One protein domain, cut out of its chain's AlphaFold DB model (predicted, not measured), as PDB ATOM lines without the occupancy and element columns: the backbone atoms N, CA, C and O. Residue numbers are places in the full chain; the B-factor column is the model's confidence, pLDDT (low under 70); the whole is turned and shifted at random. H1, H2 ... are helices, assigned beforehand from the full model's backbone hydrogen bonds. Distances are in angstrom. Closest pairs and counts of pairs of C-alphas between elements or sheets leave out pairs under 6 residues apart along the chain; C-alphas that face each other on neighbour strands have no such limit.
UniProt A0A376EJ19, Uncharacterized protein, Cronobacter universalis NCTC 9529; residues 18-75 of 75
ATOM      1  N   THR A  18      20.014 -49.223  43.322       94.69
ATOM      2  CA  THR A  18      20.020 -48.502  42.038       94.69
ATOM      3  C   THR A  18      19.677 -49.444  40.886       94.69
ATOM      4  O   THR A  18      18.755 -49.180  40.118       94.69
ATOM      5  N   LYS A  19      20.344 -50.604  40.808       92.75
ATOM      6  CA  LYS A  19      20.050 -51.629  39.797       92.75
ATOM      7  C   LYS A  19      18.608 -52.137  39.889       92.75
ATOM      8  O   LYS A  19      17.970 -52.354  38.863       92.75
ATOM      9  N   SER A  20      18.094 -52.320  41.102       94.12
ATOM     10  CA  SER A  20      16.721 -52.787  41.325       94.12
ATOM     11  C   SER A  20      15.687 -51.762  40.857       94.12
ATOM     12  O   SER A  20      14.683 -52.153  40.274       94.12
ATOM     13  N   LEU A  21      15.943 -50.464  41.043       92.75
ATOM     14  CA  LEU A  21      15.079 -49.390  40.539       92.75
ATOM     15  C   LEU A  21      15.015 -49.388  39.007       92.75
ATOM     16  O   LEU A  21      13.925 -49.298  38.449       92.75
ATOM     17  N   TYR A  22      16.154 -49.579  38.334       90.00
ATOM     18  CA  TYR A  22      16.201 -49.724  36.874       90.00
ATOM     19  C   TYR A  22      15.479 -50.970  36.357       90.00
ATOM     20  O   TYR A  22      14.929 -50.946  35.260       90.00
ATOM     21  N   LEU A  23      15.473 -52.057  37.133       90.06
ATOM     22  CA  LEU A  23      14.716 -53.259  36.790       90.06
ATOM     23  C   LEU A  23      13.207 -53.053  36.994       90.06
ATOM     24  O   LEU A  23      12.404 -53.535  36.200       90.06
ATOM     25  N   LEU A  24      12.825 -52.365  38.072       91.62
ATOM     26  CA  LEU A  24      11.432 -52.183  38.474       91.62
ATOM     27  C   LEU A  24      10.702 -51.146  37.613       91.62
ATOM     28  O   LEU A  24       9.516 -51.302  37.336       91.62
ATOM     29  N   ILE A  25      11.398 -50.081  37.217       88.06
ATOM     30  CA  ILE A  25      10.835 -48.980  36.439       88.06
ATOM     31  C   ILE A  25      11.403 -49.090  35.020       88.06
ATOM     32  O   ILE A  25      12.532 -48.653  34.795       88.06
ATOM     33  N   PRO A  26      10.669 -49.675  34.057       86.19
ATOM     34  CA  PRO A  26      11.178 -49.883  32.706       86.19
ATOM     35  C   PRO A  26      11.371 -48.547  31.973       86.19
ATOM     36  O   PRO A  26      10.633 -47.601  32.255       86.19
ATOM     37  N   PRO A  27      12.266 -48.465  30.968       83.06
ATOM     38  CA  PRO A  27      12.524 -47.231  30.215       83.06
ATOM     39  C   PRO A  27      11.255 -46.554  29.678       83.06
ATOM     40  O   PRO A  27      11.104 -45.341  29.790       83.06
ATOM     41  N   ALA A  28      10.282 -47.342  29.206       86.81
ATOM     42  CA  ALA A  28       8.994 -46.844  28.717       86.81
ATOM     43  C   ALA A  28       8.168 -46.078  29.774       86.81
ATOM     44  O   ALA A  28       7.344 -45.244  29.416       86.81
ATOM     45  N   ALA A  29       8.380 -46.347  31.066       87.25
ATOM     46  CA  ALA A  29       7.767 -45.601  32.165       87.25
ATOM     47  C   ALA A  29       8.634 -44.417  32.626       87.25
ATOM     48  O   ALA A  29       8.111 -43.452  33.182       87.25
ATOM     49  N   GLN A  30       9.947 -44.480  32.397       86.81
ATOM     50  CA  GLN A  30      10.885 -43.448  32.829       86.81
ATOM     51  C   GLN A  30      10.803 -42.182  31.962       86.81
ATOM     52  O   GLN A  30      10.792 -41.079  32.502       86.81
ATOM     53  N   TYR A  31      10.674 -42.334  30.641       86.94
ATOM     54  CA  TYR A  31      10.522 -41.216  29.699       86.94
ATOM     55  C   TYR A  31       9.329 -40.300  30.021       86.94
ATOM     56  O   TYR A  31       9.547 -39.125  30.313       86.94
ATOM     57  N   PRO A  32       8.079 -40.801  30.083       88.81
ATOM     58  CA  PRO A  32       6.928 -39.949  30.380       88.81
ATOM     59  C   PRO A  32       6.964 -39.375  31.802       88.81
ATOM     60  O   PRO A  32       6.304 -38.378  32.085       88.81
ATOM     61  N   PHE A  33       7.697 -40.003  32.724       85.56
ATOM     62  CA  PHE A  33       7.921 -39.459  34.059       85.56
ATOM     63  C   PHE A  33       8.871 -38.255  34.024       85.56
ATOM     64  O   PHE A  33       8.557 -37.218  34.606       85.56
ATOM     65  N   ALA A  34       9.990 -38.372  33.309       87.94
ATOM     66  CA  ALA A  34      10.964 -37.298  33.145       87.94
ATOM     67  C   ALA A  34      10.383 -36.109  32.355       87.94
ATOM     68  O   ALA A  34      10.542 -34.962  32.773       87.94
ATOM     69  N   GLU A  35       9.608 -36.373  31.300       89.12
ATOM     70  CA  GLU A  35       8.918 -35.330  30.527       89.12
ATOM     71  C   GLU A  35       7.929 -34.527  31.384       89.12
ATOM     72  O   GLU A  35       7.882 -33.300  31.291       89.12
ATOM     73  N   ARG A  36       7.183 -35.177  32.292       88.06
ATOM     74  CA  ARG A  36       6.300 -34.471  33.246       88.06
ATOM     75  C   ARG A  36       7.055 -33.553  34.203       88.06
ATOM     76  O   ARG A  36       6.456 -32.629  34.747       88.06
ATOM     77  N   MET A  37       8.338 -33.814  34.431       85.88
ATOM     78  CA  MET A  37       9.217 -32.976  35.248       85.88
ATOM     79  C   MET A  37       9.934 -31.892  34.431       85.88
ATOM     80  O   MET A  37      10.680 -31.103  35.004       85.88
ATOM     81  N   GLY A  38       9.690 -31.819  33.118       89.19
ATOM     82  CA  GLY A  38      10.288 -30.827  32.224       89.19
ATOM     83  C   GLY A  38      11.646 -31.227  31.645       89.19
ATOM     84  O   GLY A  38      12.344 -30.363  31.115       89.19
ATOM     85  N   TYR A  39      12.032 -32.504  31.734       88.25
ATOM     86  CA  TYR A  39      13.231 -33.029  31.075       88.25
ATOM     87  C   TYR A  39      12.875 -33.562  29.687       88.25
ATOM     88  O   TYR A  39      11.998 -34.413  29.553       88.25
ATOM     89  N   PHE A  40      13.562 -33.063  28.660       87.69
ATOM     90  CA  PHE A  40      13.304 -33.399  27.260       87.69
ATOM     91  C   PHE A  40      14.589 -33.815  26.545       87.69
ATOM     92  O   PHE A  40      15.643 -33.202  26.728       87.69
ATOM     93  N   GLY A  41      14.486 -34.827  25.687       86.19
ATOM     94  CA  GLY A  41      15.628 -35.406  24.982       86.19
ATOM     95  C   GLY A  41      16.349 -36.476  25.801       86.19
ATOM     96  O   GLY A  41      16.432 -36.400  27.027       86.19
ATOM     97  N   ASP A  42      16.870 -37.476  25.095       85.81
ATOM     98  CA  ASP A  42      17.333 -38.741  25.673       85.81
ATOM     99  C   ASP A  42      18.419 -38.560  26.740       85.81
ATOM    100  O   ASP A  42      18.360 -39.193  27.794       85.81
ATOM    101  N   GLU A  43      19.379 -37.659  26.509       88.44
ATOM    102  CA  GLU A  43      20.466 -37.379  27.456       88.44
ATOM    103  C   GLU A  43      19.938 -36.776  28.765       88.44
ATOM    104  O   GLU A  43      20.268 -37.256  29.847       88.44
ATOM    105  N   SER A  44      19.060 -35.770  28.680       86.81
ATOM    106  CA  SER A  44      18.539 -35.092  29.873       86.81
ATOM    107  C   SER A  44      17.597 -35.988  30.681       86.81
ATOM    108  O   SER A  44      17.618 -35.962  31.913       86.81
ATOM    109  N   VAL A  45      16.810 -36.821  29.994       87.50
ATOM    110  CA  VAL A  45      15.944 -37.834  30.602       87.50
ATOM    111  C   VAL A  45      16.798 -38.864  31.335       87.50
ATOM    112  O   VAL A  45      16.562 -39.125  32.517       87.50
ATOM    113  N   MET A  46      17.821 -39.405  30.669       88.69
ATOM    114  CA  MET A  46      18.722 -40.397  31.254       88.69
ATOM    115  C   MET A  46      19.434 -39.857  32.498       88.69
ATOM    116  O   MET A  46      19.442 -40.538  33.527       88.69
ATOM    117  N   ASP A  47      19.952 -38.630  32.437       90.19
ATOM    118  CA  ASP A  47      20.599 -37.969  33.572       90.19
ATOM    119  C   ASP A  47      19.622 -37.752  34.733       90.19
ATOM    120  O   ASP A  47      19.921 -38.110  35.877       90.19
ATOM    121  N   ALA A  48      18.421 -37.233  34.461       88.75
ATOM    122  CA  ALA A  48      17.407 -36.998  35.489       88.75
ATOM    123  C   ALA A  48      17.026 -38.292  36.227       88.75
ATOM    124  O   ALA A  48      16.959 -38.319  37.463       88.75
ATOM    125  N   ILE A  49      16.825 -39.385  35.488       91.12
ATOM    126  CA  ILE A  49      16.506 -40.701  36.056       91.12
ATOM    127  C   ILE A  49      17.690 -41.233  36.866       91.12
ATOM    128  O   ILE A  49      17.498 -41.693  37.994       91.12
ATOM    129  N   LEU A  50      18.908 -41.139  36.325       90.94
ATOM    130  CA  LEU A  50      20.125 -41.613  36.982       90.94
ATOM    131  C   LEU A  50      20.352 -40.920  38.323       90.94
ATOM    132  O   LEU A  50      20.561 -41.599  39.335       90.94
ATOM    133  N   TYR A  51      20.267 -39.590  38.362       92.19
ATOM    134  CA  TYR A  51      20.426 -38.838  39.604       92.19
ATOM    135  C   TYR A  51      19.310 -39.141  40.600       92.19
ATOM    136  O   TYR A  51      19.584 -39.326  41.787       92.19
ATOM    137  N   THR A  52      18.069 -39.272  40.128       92.62
ATOM    138  CA  THR A  52      16.925 -39.601  40.988       92.62
ATOM    139  C   THR A  52      17.087 -40.981  41.622       92.62
ATOM    140  O   THR A  52      16.978 -41.124  42.842       92.62
ATOM    141  N   PHE A  53      17.398 -42.004  40.825       94.00
ATOM    142  CA  PHE A  53      17.544 -43.375  41.319       94.00
ATOM    143  C   PHE A  53      18.749 -43.516  42.238       94.00
ATOM    144  O   PHE A  53      18.641 -44.134  43.299       94.00
ATOM    145  N   THR A  54      19.870 -42.889  41.881       94.50
ATOM    146  CA  THR A  54      21.065 -42.873  42.727       94.50
ATOM    147  C   THR A  54      20.786 -42.161  44.050       94.50
ATOM    148  O   THR A  54      21.155 -42.669  45.109       94.50
ATOM    149  N   GLY A  55      20.066 -41.035  44.026       96.44
ATOM    150  CA  GLY A  55      19.654 -40.307  45.226       96.44
ATOM    151  C   GLY A  55      18.779 -41.151  46.155       96.44
ATOM    152  O   GLY A  55      19.077 -41.274  47.345       96.44
ATOM    153  N   ILE A  56      17.749 -41.808  45.612       95.69
ATOM    154  CA  ILE A  56      16.884 -42.729  46.366       95.69
ATOM    155  C   ILE A  56      17.712 -43.873  46.967       95.69
ATOM    156  O   ILE A  56      17.588 -44.177  48.156       95.69
ATOM    157  N   ALA A  57      18.594 -44.484  46.175       96.81
ATOM    158  CA  ALA A  57      19.432 -45.589  46.622       96.81
ATOM    159  C   ALA A  57      20.389 -45.188  47.751       96.81
ATOM    160  O   ALA A  57      20.521 -45.923  48.735       96.81
ATOM    161  N   VAL A  58      21.020 -44.015  47.647       97.50
ATOM    162  CA  VAL A  58      21.892 -43.444  48.682       97.50
ATOM    163  C   VAL A  58      21.113 -43.183  49.967       97.50
ATOM    164  O   VAL A  58      21.578 -43.577  51.040       97.50
ATOM    165  N   LEU A  59      19.926 -42.578  49.882       97.75
ATOM    166  CA  LEU A  59      19.090 -42.291  51.050       97.75
ATOM    167  C   LEU A  59      18.676 -43.575  51.775       97.75
ATOM    168  O   LEU A  59      18.925 -43.704  52.976       97.75
ATOM    169  N   ILE A  60      18.115 -44.549  51.051       96.31
ATOM    170  CA  ILE A  60      17.666 -45.823  51.632       96.31
ATOM    171  C   ILE A  60      18.848 -46.587  52.237       96.31
ATOM    172  O   ILE A  60      18.771 -47.044  53.378       96.31
ATOM    173  N   SER A  61      19.970 -46.686  51.517       96.56
ATOM    174  CA  SER A  61      21.166 -47.382  52.013       96.56
ATOM    175  C   SER A  61      21.737 -46.714  53.261       96.56
ATOM    176  O   SER A  61      22.180 -47.396  54.185       96.56
ATOM    177  N   SER A  62      21.711 -45.381  53.319       95.94
ATOM    178  CA  SER A  62      22.194 -44.622  54.476       95.94
ATOM    179  C   SER A  62      21.289 -44.802  55.690       95.94
ATOM    180  O   SER A  62      21.798 -45.040  56.784       95.94
ATOM    181  N   LEU A  63      19.965 -44.777  55.502       96.56
ATOM    182  CA  LEU A  63      18.984 -45.084  56.549       96.56
ATOM    183  C   LEU A  63      19.169 -46.508  57.089       96.56
ATOM    184  O   LEU A  63      19.241 -46.700  58.303       96.56
ATOM    185  N   LEU A  64      19.320 -47.499  56.207       94.06
ATOM    186  CA  LEU A  64      19.582 -48.889  56.591       94.06
ATOM    187  C   LEU A  64      20.890 -49.024  57.373       94.06
ATOM    188  O   LEU A  64      20.909 -49.622  58.450       94.06
ATOM    189  N   CYS A  65      21.975 -48.435  56.869       93.31
ATOM    190  CA  CYS A  65      23.273 -48.455  57.536       93.31
ATOM    191  C   CYS A  65      23.200 -47.790  58.918       93.31
ATOM    192  O   CYS A  65      23.656 -48.369  59.906       93.31
ATOM    193  N   PHE A  66      22.550 -46.629  59.019       92.94
ATOM    194  CA  PHE A  66      22.323 -45.937  60.285       92.94
ATOM    195  C   PHE A  66      21.547 -46.807  61.284       92.94
ATOM    196  O   PHE A  66      21.989 -46.977  62.423       92.94
ATOM    197  N   CYS A  67      20.436 -47.415  60.858       92.69
ATOM    198  CA  CYS A  67      19.641 -48.318  61.689       92.69
ATOM    199  C   CYS A  67      20.456 -49.529  62.168       92.69
ATOM    200  O   CYS A  67      20.426 -49.854  63.354       92.69
ATOM    201  N   LEU A  68      21.235 -50.163  61.286       89.81
ATOM    202  CA  LEU A  68      22.083 -51.310  61.630       89.81
ATOM    203  C   LEU A  68      23.195 -50.941  62.620       89.81
ATOM    204  O   LEU A  68      23.454 -51.685  63.568       89.81
ATOM    205  N   LEU A  69      23.837 -49.787  62.433       88.44
ATOM    206  CA  LEU A  69      24.847 -49.282  63.362       88.44
ATOM    207  C   LEU A  69      24.237 -48.954  64.728       88.44
ATOM    208  O   LEU A  69      24.841 -49.263  65.757       88.44
ATOM    209  N   ARG A  70      23.031 -48.372  64.754       90.06
ATOM    210  CA  ARG A  70      22.302 -48.086  65.995       90.06
ATOM    211  C   ARG A  70      21.908 -49.371  66.728       90.06
ATOM    212  O   ARG A  70      22.128 -49.459  67.931       90.06
ATOM    213  N   LEU A  71      21.404 -50.376  66.012       88.75
ATOM    214  CA  LEU A  71      21.070 -51.693  66.569       88.75
ATOM    215  C   LEU A  71      22.299 -52.397  67.157       88.75
ATOM    216  O   LEU A  71      22.206 -52.990  68.226       88.75
ATOM    217  N   ARG A  72      23.461 -52.295  66.497       84.12
ATOM    218  CA  ARG A  72      24.727 -52.840  67.010       84.12
ATOM    219  C   ARG A  72      25.246 -52.146  68.265       84.12
ATOM    220  O   ARG A  72      25.992 -52.771  68.997       84.12
ATOM    221  N   ARG A  73      24.915 -50.870  68.489       79.00
ATOM    222  CA  ARG A  73      25.304 -50.135  69.708       79.00
ATOM    223  C   ARG A  73      24.384 -50.404  70.899       79.00
ATOM    224  O   ARG A  73      24.789 -50.145  72.023       79.00
ATOM    225  N   HIS A  74      23.153 -50.849  70.648       65.69
ATOM    226  CA  HIS A  74      22.155 -51.158  71.679       65.69
ATOM    227  C   HIS A  74      22.119 -52.641  72.088       65.69
ATOM    228  O   HIS A  74      21.348 -52.991  72.979       65.69
ATOM    229  N   ARG A  75      22.908 -53.500  71.435       52.31
ATOM    230  CA  ARG A  75      23.195 -54.877  71.857       52.31
ATOM    231  C   ARG A  75      24.572 -54.931  72.495       52.31
ATOM    232  O   ARG A  75      24.726 -55.745  73.424       52.31
TER     233      ARG A  75
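Overview. This is residues 18 to 75 of the 75 residues of an uncharacterized protein of Cronobacter universalis NCTC 9529 (UniProt A0A376EJ19). One long helix, H3, makes the length of the domain; two short helices, H2 and H1, pack on one part of it, H2 near its beginning and H1 farther along, while residues 59 to 75 stick out free. The printed part has 58 residues with three named helices, H1, H2, H3 along the chain, and no named strand: all helix. It is only just loose, close to extended, with a radius of gyration of the C-alphas of 15.5 A and spans of 51 by 19 by 16 A.

Arrangement. H3, residues 42 to 73, touches H2, residues 27 to 36, with residues 45 to 49 alone, about perpendicular at 80 degrees; the closest C-alphas, of Ala 34 and Val 45, are 5.6 A apart. With residues 53 to 57 alone H3 touches H1, residues 18 to 24, at a steep tilt of 66 degrees, opposite ways; the closest C-alphas, of Thr 18 and Ala 57, are 5.5 A apart. H1 and H2 are apart. Every O i to N i+4 pair is within hydrogen-bond range in H1 and H3, and 4 of 6 in H2.

Along the chain. H3 is 46.2 A long, H2 14.5 A and H1 10.0 A. C-alpha 18 is at (20.020, -48.502, 42.038) and C-alpha 73 at (25.304, -50.135, 69.708).

Size, cuts and confidence. The C-alphas farthest apart, of Gly 41 and Arg 75, are 51.3 A apart. The printed part has no cut, and both links are tight. Residues 74 to 75 have pLDDT under 70.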